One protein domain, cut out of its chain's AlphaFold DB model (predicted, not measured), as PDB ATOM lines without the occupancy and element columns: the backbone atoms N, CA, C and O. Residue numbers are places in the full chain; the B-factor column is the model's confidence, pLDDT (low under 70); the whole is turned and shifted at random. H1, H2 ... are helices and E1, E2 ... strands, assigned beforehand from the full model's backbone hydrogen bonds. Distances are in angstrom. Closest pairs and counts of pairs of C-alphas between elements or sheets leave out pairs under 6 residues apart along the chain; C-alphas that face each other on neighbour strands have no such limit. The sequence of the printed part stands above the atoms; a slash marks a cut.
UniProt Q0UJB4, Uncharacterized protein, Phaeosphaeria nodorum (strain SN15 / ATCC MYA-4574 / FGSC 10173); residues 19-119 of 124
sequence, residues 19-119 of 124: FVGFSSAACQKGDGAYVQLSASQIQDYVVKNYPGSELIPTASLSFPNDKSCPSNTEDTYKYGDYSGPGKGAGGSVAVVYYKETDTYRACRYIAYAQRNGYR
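Overview. This is residues 19 to 119 of the 124 residues of an uncharacterized protein of Phaeosphaeria nodorum (strain SN15 / ATCC MYA-4574 / FGSC 10173) (UniProt Q0UJB4). In little regular structure, a strongly twisted three-stranded sheet, E3, E4 and E5, has helix H1 across one face, as two layers, and the small hairpin E1 and E2 beyond E5's last residue. The 101 printed residues run E1 E2 H1 E3 E4 E5, with 40 in named elements, class mixed. The sheet is a meander, each strand antiparallel to the one before; the whole is compact, radius of gyration of the C-alphas 13.2 A, spans 39 by 28 by 24 A.

Arrangement. In the hairpin of E1, residues 25 to 28, and E2, residues 34 to 37, N 25 and O 37 are 2.9 A apart. H1, residues 39 to 49, every O i to N i+4 pair within hydrogen-bond range, is on the sheet of E3, residues 76 to 81, E4, residues 92 to 98, and E5, residues 103 to 110, at a height over the sheet of 8.7 A. Its closest C-alphas to E3 are Val 46 and Gly 80, 5.3 A. N 78 and O 95 are 2.9 A apart, N 92 and O 110 2.8 A.

Along the chain. E1 begins at C-alpha 25 (0.417, 30.155, -46.970); E5, 20.3 A long, bends by 52 degrees at residue 107 and ends at C-alpha 110 (9.817, 27.168, -46.818).

Size, cuts and confidence. The printed part has no cut; H1 to E3, residues 50 to 75, is a long link. pLDDT is under 70 at residues 30, 81 to 90 and 112 to 119.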
ATOM      1  N   PHE A  19       1.450  35.084 -31.229       92.69
ATOM      2  CA  PHE A  19       1.888  34.739 -32.580       92.69
ATOM      3  C   PHE A  19       2.154  36.000 -33.393       92.69
ATOM      4  O   PHE A  19       1.260  36.819 -33.600       92.69
ATOM      5  N   VAL A  20       3.382  36.146 -33.890       92.38
ATOM      6  CA  VAL A  20       3.806  37.300 -34.693       92.38
ATOM      7  C   VAL A  20       4.275  36.845 -36.070       92.38
ATOM      8  O   VAL A  20       5.046  35.896 -36.189       92.38
ATOM      9  N   GLY A  21       3.820  37.533 -37.118       89.94
ATOM     10  CA  GLY A  21       4.239  37.267 -38.501       89.94
ATOM     11  C   GLY A  21       3.583  36.042 -39.147       89.94
ATOM     12  O   GLY A  21       3.904  35.713 -40.284       89.94
ATOM     13  N   PHE A  22       2.654  35.377 -38.453       89.38
ATOM     14  CA  PHE A  22       1.932  34.235 -39.006       89.38
ATOM     15  C   PHE A  22       0.851  34.687 -39.998       89.38
ATOM     16  O   PHE A  22      -0.074  35.409 -39.636       89.38
ATOM     17  N   SER A  23       0.946  34.214 -41.235       89.19
ATOM     18  CA  SER A  23      -0.016  34.388 -42.323       89.19
ATOM     19  C   SER A  23      -0.418  33.034 -42.915       89.19
ATOM     20  O   SER A  23       0.233  32.014 -42.677       89.19
ATOM     21  N   SER A  24      -1.533  33.018 -43.646       86.88
ATOM     22  CA  SER A  24      -1.908  31.870 -44.472       86.88
ATOM     23  C   SER A  24      -0.885  31.692 -45.590       86.88
ATOM     24  O   SER A  24      -0.390  32.679 -46.126       86.88
ATOM     25  N   ALA A  25      -0.589  30.451 -45.958       82.25
ATOM     26  CA  ALA A  25       0.417  30.155 -46.970       82.25
ATOM     27  C   ALA A  25      -0.021  28.998 -47.873       82.25
ATOM     28  O   ALA A  25      -0.673  28.047 -47.436       82.25
ATOM     29  N   ALA A  26       0.361  29.088 -49.144       81.50
ATOM     30  CA  ALA A  26       0.242  28.035 -50.137       81.50
ATOM     31  C   ALA A  26       1.620  27.417 -50.367       81.50
ATOM     32  O   ALA A  26       2.527  28.059 -50.907       81.50
ATOM     33  N   CYS A  27       1.784  26.161 -49.982       77.06
ATOM     34  CA  CYS A  27       3.092  25.529 -49.956       77.06
ATOM     35  C   CYS A  27       3.124  24.313 -50.870       77.06
ATOM     36  O   CYS A  27       2.209  23.484 -50.872       77.06
ATOM     37  N   GLN A  28       4.158  24.247 -51.708       74.06
ATOM     38  CA  GLN A  28       4.282  23.188 -52.695       74.06
ATOM     39  C   GLN A  28       4.800  21.903 -52.040       74.06
ATOM     40  O   GLN A  28       5.859  21.892 -51.411       74.06
ATOM     41  N   LYS A  29       4.056  20.817 -52.234       74.38
ATOM     42  CA  LYS A  29       4.392  19.448 -51.839       74.38
ATOM     43  C   LYS A  29       5.446  18.834 -52.763       74.38
ATOM     44  O   LYS A  29       5.697  19.306 -53.873       74.38
ATOM     45  N   GLY A  30       5.996  17.691 -52.348       66.50
ATOM     46  CA  GLY A  30       6.946  16.914 -53.156       66.50
ATOM     47  C   GLY A  30       6.412  16.431 -54.512       66.50
ATOM     48  O   GLY A  30       7.198  16.285 -55.445       66.50
ATOM     49  N   ASP A  31       5.096  16.242 -54.644       71.56
ATOM     50  CA  ASP A  31       4.410  15.862 -55.892       71.56
ATOM     51  C   ASP A  31       4.091  17.061 -56.813       71.56
ATOM     52  O   ASP A  31       3.535  16.885 -57.895       71.56
ATOM     53  N   GLY A  32       4.453  18.283 -56.405       71.62
ATOM     54  CA  GLY A  32       4.198  19.516 -57.146       71.62
ATOM     55  C   GLY A  32       2.829  20.151 -56.882       71.62
ATOM     56  O   GLY A  32       2.632  21.301 -57.288       71.62
ATOM     57  N   ALA A  33       1.917  19.465 -56.184       76.94
ATOM     58  CA  ALA A  33       0.647  20.037 -55.750       76.94
ATOM     59  C   ALA A  33       0.861  21.071 -54.637       76.94
ATOM     60  O   ALA A  33       1.872  21.052 -53.937       76.94
ATOM     61  N   TYR A  34      -0.103  21.970 -54.451       77.69
ATOM     62  CA  TYR A  34      -0.070  22.963 -53.378       77.69
ATOM     63  C   TYR A  34      -1.028  22.571 -52.261       77.69
ATOM     64  O   TYR A  34      -2.149  22.127 -52.513       77.69
ATOM     65  N   VAL A  35      -0.585  22.760 -51.023       76.56
ATOM     66  CA  VAL A  35      -1.429  22.709 -49.832       76.56
ATOM     67  C   VAL A  35      -1.641  24.132 -49.342       76.56
ATOM     68  O   VAL A  35      -0.680  24.865 -49.109       76.56
ATOM     69  N   GLN A  36      -2.910  24.509 -49.206       83.56
ATOM     70  CA  GLN A  36      -3.308  25.765 -48.588       83.56
ATOM     71  C   GLN A  36      -3.426  25.553 -47.084       83.56
ATOM     72  O   GLN A  36      -4.130  24.641 -46.646       83.56
ATOM     73  N   LEU A  37      -2.770  26.403 -46.303       78.62
ATOM     74  CA  LEU A  37      -2.889  26.415 -44.852       78.62
ATOM     75  C   LEU A  37      -3.304  27.795 -44.379       78.62
ATOM     76  O   LEU A  37      -2.749  28.805 -44.814       78.62
ATOM     77  N   SER A  38      -4.273  27.835 -43.472       86.25
ATOM     78  CA  SER A  38      -4.592  29.060 -42.754       86.25
ATOM     79  C   SER A  38      -3.492  29.394 -41.747       86.25
ATOM     80  O   SER A  38      -2.806  28.505 -41.238       86.25
ATOM     81  N   ALA A  39      -3.375  30.673 -41.384       88.31
ATOM     82  CA  ALA A  39      -2.486  31.096 -40.304       88.31
ATOM     83  C   ALA A  39      -2.715  30.286 -39.010       88.31
ATOM     84  O   ALA A  39      -1.749  29.855 -38.386       88.31
ATOM     85  N   SER A  40      -3.974  30.009 -38.647       89.06
ATOM     86  CA  SER A  40      -4.317  29.224 -37.452       89.06
ATOM     87  C   SER A  40      -3.815  27.779 -37.515       89.06
ATOM     88  O   SER A  40      -3.240  27.298 -36.547       89.06
ATOM     89  N   GLN A  41      -3.935  27.104 -38.664       85.94
ATOM     90  CA  GLN A  41      -3.417  25.740 -38.828       85.94
ATOM     91  C   GLN A  41      -1.896  25.686 -38.655       85.94
ATOM     92  O   GLN A  41      -1.363  24.723 -38.105       85.94
ATOM     93  N   ILE A  42      -1.194  26.723 -39.116       85.50
ATOM     94  CA  ILE A  42       0.260  26.824 -38.974       85.50
ATOM     95  C   ILE A  42       0.634  27.101 -37.512       85.50
ATOM     96  O   ILE A  42       1.548  26.464 -36.996       85.50
ATOM     97  N   GLN A  43      -0.081  28.001 -36.830       88.75
ATOM     98  CA  GLN A  43       0.121  28.286 -35.403       88.75
ATOM     99  C   GLN A  43      -0.077  27.029 -34.544       88.75
ATOM    100  O   GLN A  43       0.816  26.673 -33.774       88.75
ATOM    101  N   ASP A  44      -1.186  26.309 -34.742       86.88
ATOM    102  CA  ASP A  44      -1.487  25.056 -34.037       86.88
ATOM    103  C   ASP A  44      -0.388  24.010 -34.262       86.88
ATOM    104  O   ASP A  44       0.058  23.333 -33.329       86.88
ATOM    105  N   TYR A  45       0.088  23.889 -35.506       84.25
ATOM    106  CA  TYR A  45       1.174  22.976 -35.841       84.25
ATOM    107  C   TYR A  45       2.478  23.364 -35.134       84.25
ATOM    108  O   TYR A  45       3.164  22.494 -34.591       84.25
ATOM    109  N   VAL A  46       2.823  24.651 -35.115       86.62
ATOM    110  CA  VAL A  46       4.032  25.147 -34.452       86.62
ATOM    111  C   VAL A  46       3.980  24.868 -32.956       86.62
ATOM    112  O   VAL A  46       4.904  24.239 -32.455       86.62
ATOM    113  N   VAL A  47       2.901  25.227 -32.256       88.12
ATOM    114  CA  VAL A  47       2.777  24.952 -30.810       88.12
ATOM    115  C   VAL A  47       2.942  23.464 -30.514       88.12
ATOM    116  O   VAL A  47       3.640  23.086 -29.575       88.12
ATOM    117  N   LYS A  48       2.333  22.608 -31.340       84.81
ATOM    118  CA  LYS A  48       2.389  21.158 -31.152       84.81
ATOM    119  C   LYS A  48       3.790  20.575 -31.353       84.81
ATOM    120  O   LYS A  48       4.158  19.651 -30.633       84.81
ATOM    121  N   ASN A  49       4.550  21.059 -32.338       81.00
ATOM    122  CA  ASN A  49       5.787  20.397 -32.776       81.00
ATOM    123  C   ASN A  49       7.066  21.115 -32.327       81.00
ATOM    124  O   ASN A  49       8.087  20.457 -32.140       81.00
ATOM    125  N   TYR A  50       7.019  22.424 -32.067       84.25
ATOM    126  CA  TYR A  50       8.182  23.210 -31.647       84.25
ATOM    127  C   TYR A  50       8.940  22.613 -30.444       84.25
ATOM    128  O   TYR A  50      10.173  22.587 -30.491       84.25
ATOM    129  N   PRO A  51       8.286  22.070 -29.391       85.62
ATOM    130  CA  PRO A  51       9.003  21.440 -28.280       85.62
ATOM    131  C   PRO A  51       9.867  20.240 -28.702       85.62
ATOM    132  O   PRO A  51      10.932  20.038 -28.125       85.62
ATOM    133  N   GLY A  52       9.438  19.481 -29.716       81.88
ATOM    134  CA  GLY A  52      10.125  18.283 -30.212       81.88
ATOM    135  C   GLY A  52      11.065  18.513 -31.401       81.88
ATOM    136  O   GLY A  52      11.884  17.644 -31.687       81.88
ATOM    137  N   SER A  53      10.968  19.656 -32.085       81.19
ATOM    138  CA  SER A  53      11.835  19.994 -33.221       81.19
ATOM    139  C   SER A  53      13.291  20.240 -32.802       81.19
ATOM    140  O   SER A  53      13.567  20.711 -31.691       81.19
ATOM    141  N   GLU A  54      14.223  19.984 -33.722       84.19
ATOM    142  CA  GLU A  54      15.653  20.273 -33.562       84.19
ATOM    143  C   GLU A  54      15.907  21.778 -33.368       84.19
ATOM    144  O   GLU A  54      15.266  22.617 -34.005       84.19
ATOM    145  N   LEU A  55      16.834  22.113 -32.465       87.94
ATOM    146  CA  LEU A  55      17.342  23.473 -32.276       87.94
ATOM    147  C   LEU A  55      18.450  23.752 -33.287       87.94
ATOM    148  O   LEU A  55      19.425  23.009 -33.351       87.94
ATOM    149  N   ILE A  56      18.328  24.856 -34.019       88.50
ATOM    150  CA  ILE A  56      19.304  25.270 -35.024       88.50
ATOM    151  C   ILE A  56      19.916  26.608 -34.593       88.50
ATOM    152  O   ILE A  56      19.164  27.540 -34.304       88.50
ATOM    153  N   PRO A  57      21.256  26.743 -34.556       89.19
ATOM    154  CA  PRO A  57      21.905  28.024 -34.293       89.19
ATOM    155  C   PRO A  57      21.518  29.068 -35.342       89.19
ATOM    156  O   PRO A  57      21.562  28.784 -36.539       89.19
ATOM    157  N   THR A  58      21.224  30.297 -34.923       85.00
ATOM    158  CA  THR A  58      20.966  31.424 -35.837       85.00
ATOM    159  C   THR A  58      22.120  31.641 -36.822       85.00
ATOM    160  O   THR A  58      21.897  32.004 -37.973       85.00
ATOM    161  N   ALA A  59      23.365  31.369 -36.418       83.81
ATOM    162  CA  ALA A  59      24.527  31.441 -37.308       83.81
ATOM    163  C   ALA A  59      24.421  30.524 -38.550       83.81
ATOM    164  O   ALA A  59      25.080  30.782 -39.554       83.81
ATOM    165  N   SER A  60      23.584  29.484 -38.499       82.25
ATOM    166  CA  SER A  60      23.318  28.553 -39.603       82.25
ATOM    167  C   SER A  60      22.161  28.992 -40.510       82.25
ATOM    168  O   SER A  60      21.771  28.244 -41.408       82.25
ATOM    169  N   LEU A  61      21.588  30.180 -40.285       77.38
ATOM    170  CA  LEU A  61      20.508  30.708 -41.108       77.38
ATOM    171  C   LEU A  61      20.945  30.825 -42.571       77.38
ATOM    172  O   LEU A  61      21.861  31.564 -42.926       77.38
ATOM    173  N   SER A  62      20.207  30.152 -43.448       75.00
ATOM    174  CA  SER A  62      20.338  30.296 -44.901       75.00
ATOM    175  C   SER A  62      19.578  31.512 -45.453       75.00
ATOM    176  O   SER A  62      19.467  31.684 -46.668       75.00
ATOM    177  N   PHE A  63      19.021  32.352 -44.576       72.75
ATOM    178  CA  PHE A  63      18.213  33.517 -44.919       72.75
ATOM    179  C   PHE A  63      18.536  34.716 -44.018       72.75
ATOM    180  O   PHE A  63      19.068  34.518 -42.927       72.75
ATOM    181  N   PRO A  64      18.254  35.960 -44.456       70.62
ATOM    182  CA  PRO A  64      18.643  37.147 -43.703       70.62
ATOM    183  C   PRO A  64      18.072  37.153 -42.281       70.62
ATOM    184  O   PRO A  64      16.863  37.027 -42.087       70.62
ATOM    185  N   ASN A  65      18.949  37.344 -41.297       72.25
ATOM    186  CA  ASN A  65      18.568  37.654 -39.922       72.25
ATOM    187  C   ASN A  65      18.261  39.158 -39.821       72.25
ATOM    188  O   ASN A  65      19.113  39.959 -39.433       72.25
ATOM    189  N   ASP A  66      17.080  39.555 -40.297       71.62
ATOM    190  CA  ASP A  66      16.609  40.941 -40.288       71.62
ATOM    191  C   ASP A  66      15.444  41.157 -39.300       71.62
ATOM    192  O   ASP A  66      15.188  40.340 -38.414       71.62
ATOM    193  N   LYS A  67      14.707  42.271 -39.445       70.38
ATOM    194  CA  LYS A  67      13.532  42.607 -38.613       70.38
ATOM    195  C   LYS A  67      12.478  41.490 -38.550       70.38
ATOM    196  O   LYS A  67      11.687  41.458 -37.607       70.38
ATOM    197  N   SER A  68      12.445  40.613 -39.546       71.50
ATOM    198  CA  SER A  68      11.489  39.516 -39.679       71.50
ATOM    199  C   SER A  68      11.880  38.307 -38.826       71.50
ATOM    200  O   SER A  68      10.990  37.569 -38.406       71.50
ATOM    201  N   CYS A  69      13.173  38.123 -38.515       80.69
ATOM    202  CA  CYS A  69      13.669  36.975 -37.748       80.69
ATOM    203  C   CYS A  69      14.734  37.302 -36.683       80.69
ATOM    204  O   CYS A  69      15.767  36.642 -36.652       80.69
ATOM    205  N   PRO A  70      14.510  38.281 -35.786       86.19
ATOM    206  CA  PRO A  70      15.483  38.599 -34.749       86.19
ATOM    207  C   PRO A  70      15.751  37.399 -33.829       86.19
ATOM    208  O   PRO A  70      14.819  36.700 -33.428       86.19
ATOM    209  N   SER A  71      17.007  37.196 -33.445       87.75
ATOM    210  CA  SER A  71      17.413  36.132 -32.519       87.75
ATOM    211  C   SER A  71      16.703  36.210 -31.163       87.75
ATOM    212  O   SER A  71      16.408  37.298 -30.660       87.75
ATOM    213  N   ASN A  72      16.468  35.051 -30.542       89.94
ATOM    214  CA  ASN A  72      16.111  34.958 -29.124       89.94
ATOM    215  C   ASN A  72      17.365  34.930 -28.230       89.94
ATOM    216  O   ASN A  72      18.497  34.984 -28.708       89.94
ATOM    217  N   THR A  73      17.158  34.823 -26.916       90.75
ATOM    218  CA  THR A  73      18.225  34.757 -25.902       90.75
ATOM    219  C   THR A  73      19.133  33.534 -26.034       90.75
ATOM    220  O   THR A  73      20.275  33.574 -25.586       90.75
ATOM    221  N   GLU A  74      18.655  32.465 -26.669       89.75
ATOM    222  CA  GLU A  74      19.426  31.245 -26.934       89.75
ATOM    223  C   GLU A  74      20.159  31.291 -28.285       89.75
ATOM    224  O   GLU A  74      20.882  30.356 -28.606       89.75
ATOM    225  N   ASP A  75      19.965  32.351 -29.074       89.88
ATOM    226  CA  ASP A  75      20.426  32.500 -30.459       89.88
ATOM    227  C   ASP A  75      20.139  31.266 -31.332       89.88
ATOM    228  O   ASP A  75      20.992  30.745 -32.058       89.88
ATOM    229  N   THR A  76      18.899  30.780 -31.240       89.06
ATOM    230  CA  THR A  76      18.422  29.620 -31.995       89.06
ATOM    231  C   THR A  76      17.062  29.853 -32.639       89.06
ATOM    232  O   THR A  76      16.252  30.674 -32.203       89.06
ATOM    233  N   TYR A  77      16.787  29.052 -33.661       88.81
ATOM    234  CA  TYR A  77      15.476  28.903 -34.275       88.81
ATOM    235  C   TYR A  77      15.172  27.418 -34.508       88.81
ATOM    236  O   TYR A  77      16.041  26.556 -34.365       88.81
ATOM    237  N   LYS A  78      13.925  27.104 -34.864       88.62
ATOM    238  CA  LYS A  78      13.505  25.748 -35.241       88.62
ATOM    239  C   LYS A  78      12.683  25.754 -36.520       88.62
ATOM    240  O   LYS A  78      12.055  26.759 -36.852       88.62
ATOM    241  N   TYR A  79      12.616  24.607 -37.191       80.06
ATOM    242  CA  TYR A  79      11.614  24.361 -38.225       80.06
ATOM    243  C   TYR A  79      10.372  23.681 -37.635       80.06
ATOM    244  O   TYR A  79      10.457  22.666 -36.939       80.06
ATOM    245  N   GLY A  80       9.203  24.258 -37.912       72.69
ATOM    246  CA  GLY A  80       7.913  23.588 -37.782       72.69
ATOM    247  C   GLY A  80       7.510  22.997 -39.131       72.69
ATOM    248  O   GLY A  80       7.081  23.739 -40.013       72.69
ATOM    249  N   ASP A  81       7.656  21.682 -39.299       68.25
ATOM    250  CA  ASP A  81       7.408  20.963 -40.558       68.25
ATOM    251  C   ASP A  81       5.935  20.593 -40.761       68.25
ATOM    252  O   ASP A  81       5.521  19.498 -40.403       68.25
ATOM    253  N   TYR A  82       5.099  21.412 -41.395       67.75
ATOM    254  CA  TYR A  82       3.722  20.974 -41.648       67.75
ATOM    255  C   TYR A  82       3.682  19.906 -42.763       67.75
ATOM    256  O   TYR A  82       3.619  20.141 -43.970       67.75
ATOM    257  N   SER A  83       3.656  18.645 -42.348       53.66
ATOM    258  CA  SER A  83       3.234  17.545 -43.202       53.66
ATOM    259  C   SER A  83       1.710  17.594 -43.309       53.66
ATOM    260  O   SER A  83       1.006  17.041 -42.462       53.66
ATOM    261  N   GLY A  84       1.172  18.266 -44.331       48.53
ATOM    262  CA  GLY A  84      -0.223  18.036 -44.723       48.53
ATOM    263  C   GLY A  84      -0.500  16.526 -44.891       48.53
ATOM    264  O   GLY A  84       0.443  15.742 -45.032       48.53
ATOM    265  N   PRO A  85      -1.763  16.069 -44.873       36.88
ATOM    266  CA  PRO A  85      -2.064  14.644 -45.002       36.88
ATOM    267  C   PRO A  85      -1.543  14.080 -46.344       36.88
ATOM    268  O   PRO A  85      -1.987  14.494 -47.414       36.88
ATOM    269  N   GLY A  86      -0.588  13.139 -46.286       41.84
ATOM    270  CA  GLY A  86      -0.009  12.439 -47.448       41.84
ATOM    271  C   GLY A  86       1.530  12.405 -47.479       41.84
ATOM    272  O   GLY A  86       2.202  13.242 -46.883       41.84
ATOM    273  N   LYS A  87       2.118  11.414 -48.172       37.69
ATOM    274  CA  LYS A  87       3.584  11.261 -48.294       37.69
ATOM    275  C   LYS A  87       4.168  12.343 -49.222       37.69
ATOM    276  O   LYS A  87       3.777  12.410 -50.381       37.69
ATOM    277  N   GLY A  88       5.106  13.154 -48.717       50.50
ATOM    278  CA  GLY A  88       5.777  14.248 -49.451       50.50
ATOM    279  C   GLY A  88       5.469  15.632 -48.867       50.50
ATOM    280  O   GLY A  88       4.777  16.413 -49.516       50.50
ATOM    281  N   ALA A  89       5.944  15.858 -47.631       55.25
ATOM    282  CA  ALA A  89       5.579  16.918 -46.679       55.25
ATOM    283  C   ALA A  89       5.374  18.322 -47.279       55.25
ATOM    284  O   ALA A  89       6.007  18.698 -48.254       55.25
ATOM    285  N   GLY A  90       4.456  19.092 -46.693       58.25
ATOM    286  CA  GLY A  90       3.902  20.318 -47.270       58.25
ATOM    287  C   GLY A  90       4.831  21.527 -47.247       58.25
ATOM    288  O   GLY A  90       4.513  22.507 -47.904       58.25
ATOM    289  N   GLY A  91       5.967  21.445 -46.560       71.25
ATOM    290  CA  GLY A  91       6.902  22.539 -46.318       71.25
ATOM    291  C   GLY A  91       7.055  22.793 -44.815       71.25
ATOM    292  O   GLY A  91       6.527  22.040 -43.995       71.25
ATOM    293  N   SER A  92       7.798  23.833 -44.454       77.44
ATOM    294  CA  SER A  92       8.189  24.142 -43.079       77.44
ATOM    295  C   SER A  92       8.105  25.642 -42.818       77.44
ATOM    296  O   SER A  92       8.206  26.450 -43.738       77.44
ATOM    297  N   VAL A  93       7.933  26.046 -41.565       83.12
ATOM    298  CA  VAL A  93       8.097  27.444 -41.146       83.12
ATOM    299  C   VAL A  93       9.284  27.542 -40.197       83.12
ATOM    300  O   VAL A  93       9.378  26.775 -39.242       83.12
ATOM    301  N   ALA A  94      10.213  28.456 -40.473       87.75
ATOM    302  CA  ALA A  94      11.250  28.814 -39.515       87.75
ATOM    303  C   ALA A  94      10.627  29.671 -38.413       87.75
ATOM    304  O   ALA A  94       9.967  30.670 -38.712       87.75
ATOM    305  N   VAL A  95      10.828  29.278 -37.160       90.75
ATOM    306  CA  VAL A  95      10.210  29.912 -35.998       90.75
ATOM    307  C   VAL A  95      11.260  30.197 -34.939       90.75
ATOM    308  O   VAL A  95      12.071  29.333 -34.610       90.75
ATOM    309  N   VAL A  96      11.185  31.395 -34.369       92.38
ATOM    310  CA  VAL A  96      11.893  31.762 -33.140       92.38
ATOM    311  C   VAL A  96      10.873  31.843 -32.011       92.38
ATOM    312  O   VAL A  96       9.808  32.446 -32.173       92.38
ATOM    313  N   TYR A  97      11.191  31.228 -30.874       93.19
ATOM    314  CA  TYR A  97      10.399  31.331 -29.652       93.19
ATOM    315  C   TYR A  97      11.102  32.227 -28.630       93.19
ATOM    316  O   TYR A  97      12.267  31.990 -28.294       93.19
ATOM    317  N   TYR A  98      10.378  33.230 -28.135       92.38
ATOM    318  CA  TYR A  98      10.799  34.123 -27.056       92.38
ATOM    319  C   TYR A  98      10.090  33.693 -25.774       92.38
ATOM    320  O   TYR A  98       8.884  33.907 -25.620       92.38
ATOM    321  N   LYS A  99      10.842  33.056 -24.873       90.75
ATOM    322  CA  LYS A  99      10.325  32.493 -23.616       90.75
ATOM    323  C   LYS A  99       9.785  33.583 -22.694       90.75
ATOM    324  O   LYS A  99       8.820  33.364 -21.973       90.75
ATOM    325  N   GLU A 100      10.397  34.762 -22.734       90.25
ATOM    326  CA  GLU A 100      10.115  35.890 -21.847       90.25
ATOM    327  C   GLU A 100       8.720  36.483 -22.083       90.25
ATOM    328  O   GLU A 100       8.098  36.997 -21.157       90.25
ATOM    329  N   THR A 101       8.224  36.403 -23.320       91.56
ATOM    330  CA  THR A 101       6.927  36.957 -23.739       91.56
ATOM    331  C   THR A 101       5.963  35.887 -24.248       91.56
ATOM    332  O   THR A 101       4.947  36.222 -24.862       91.56
ATOM    333  N   ASP A 102       6.308  34.611 -24.057       92.06
ATOM    334  CA  ASP A 102       5.610  33.448 -24.611       92.06
ATOM    335  C   ASP A 102       5.181  33.678 -26.072       92.06
ATOM    336  O   ASP A 102       4.002  33.673 -26.417       92.06
ATOM    337  N   THR A 103       6.143  34.040 -26.926       92.94
ATOM    338  CA  THR A 103       5.870  34.485 -28.300       92.94
ATOM    339  C   THR A 103       6.538  33.583 -29.320       92.94
ATOM    340  O   THR A 103       7.761  33.457 -29.336       92.94
ATOM    341  N   TYR A 104       5.748  33.036 -30.236       92.44
ATOM    342  CA  TYR A 104       6.233  32.437 -31.471       92.44
ATOM    343  C   TYR A 104       6.272  33.499 -32.571       92.44
ATOM    344  O   TYR A 104       5.279  34.182 -32.839       92.44
ATOM    345  N   ARG A 105       7.410  33.618 -33.254       92.50
ATOM    346  CA  ARG A 105       7.567  34.472 -34.434       92.50
ATOM    347  C   ARG A 105       7.849  33.623 -35.659       92.50
ATOM    348  O   ARG A 105       8.846  32.907 -35.689       92.50
ATOM    349  N   ALA A 106       6.997  33.738 -36.671       90.25
ATOM    350  CA  ALA A 106       7.269  33.169 -37.981       90.25
ATOM    351  C   ALA A 106       8.304  34.037 -38.709       90.25
ATOM    352  O   ALA A 106       8.116  35.244 -38.855       90.25
ATOM    353  N   CYS A 107       9.386  33.406 -39.157       88.06
ATOM    354  CA  CYS A 107      10.477  34.060 -39.868       88.06
ATOM    355  C   CYS A 107      10.369  33.889 -41.383       88.06
ATOM    356  O   CYS A 107      10.465  34.854 -42.137       88.06
ATOM    357  N   ARG A 108      10.207  32.641 -41.838       84.25
ATOM    358  CA  ARG A 108      10.176  32.292 -43.262       84.25
ATOM    359  C   ARG A 108       9.364  31.030 -43.489       84.25
ATOM    360  O   ARG A 108       9.508  30.060 -42.748       84.25
ATOM    361  N   TYR A 109       8.570  31.038 -44.551       80.94
ATOM    362  CA  TYR A 109       7.821  29.881 -45.023       80.94
ATOM    363  C   TYR A 109       8.579  29.193 -46.150       80.94
ATOM    364  O   TYR A 109       8.770  29.757 -47.225       80.94
ATOM    365  N   ILE A 110       9.002  27.963 -45.907       74.75
ATOM    366  CA  ILE A 110       9.817  27.168 -46.818       74.75
ATOM    367  C   ILE A 110       8.929  26.077 -47.416       74.75
ATOM    368  O   ILE A 110       8.214  25.397 -46.685       74.75
ATOM    369  N   ALA A 111       8.947  25.906 -48.737       70.00
ATOM    370  CA  ALA A 111       8.250  24.788 -49.376       70.00
ATOM    371  C   ALA A 111       9.004  23.463 -49.144       70.00
ATOM    372  O   ALA A 111      10.085  23.440 -48.556       70.00
ATOM    373  N   TYR A 112       8.456  22.338 -49.608       65.94
ATOM    374  CA  TYR A 112       9.100  21.035 -49.437       65.94
ATOM    375  C   TYR A 112      10.558  21.018 -49.933       65.94
ATOM    376  O   TYR A 112      10.838  21.303 -51.104       65.94
ATOM    377  N   ALA A 113      11.482  20.628 -49.051       57.34
ATOM    378  CA  ALA A 113      12.871  20.374 -49.412       57.34
ATOM    379  C   ALA A 113      12.951  19.116 -50.295       57.34
ATOM    380  O   ALA A 113      12.590  18.022 -49.858       57.34
ATOM    381  N   GLN A 114      13.413  19.244 -51.544       53.34
ATOM    382  CA  GLN A 114      13.655  18.094 -52.421       53.34
ATOM    383  C   GLN A 114      15.110  17.630 -52.298       53.34
ATOM    384  O   GLN A 114      16.013  18.406 -51.996       53.34
ATOM    385  N   ARG A 115      15.358  16.351 -52.613       46.31
ATOM    386  CA  ARG A 115      16.695  15.723 -52.586       46.31
ATOM    387  C   ARG A 115      17.742  16.448 -53.458       46.31
ATOM    388  O   ARG A 115      18.932  16.256 -53.245       46.31
ATOM    389  N   ASN A 116      17.298  17.294 -54.395       53.22
ATOM    390  CA  ASN A 116      18.134  18.045 -55.338       53.22
ATOM    391  C   ASN A 116      18.016  19.581 -55.163       53.22
ATOM    392  O   ASN A 116      18.366  20.318 -56.081       53.22
ATOM    393  N   GLY A 117      17.489  20.068 -54.030       50.81
ATOM    394  CA  GLY A 117      17.321  21.498 -53.726       50.81
ATOM    395  C   GLY A 117      15.894  21.891 -53.314       50.81
ATOM    396  O   GLY A 117      14.978  21.071 -53.307       50.81
ATOM    397  N   TYR A 118      15.689  23.162 -52.965       51.97
ATOM    398  CA  TYR A 118      14.359  23.721 -52.685       51.97
ATOM    399  C   TYR A 118      13.678  24.141 -53.997       51.97
ATOM    400  O   TYR A 118      14.300  24.812 -54.818       51.97
ATOM    401  N   ARG A 119      12.392  23.805 -54.206       51.22
ATOM    402  CA  ARG A 119      11.603  24.329 -55.351       51.22
ATOM    403  C   ARG A 119      11.130  25.783 -55.169       51.22
ATOM    404  O   ARG A 119      10.407  26.295 -56.019       51.22
TER     405      ARG A 119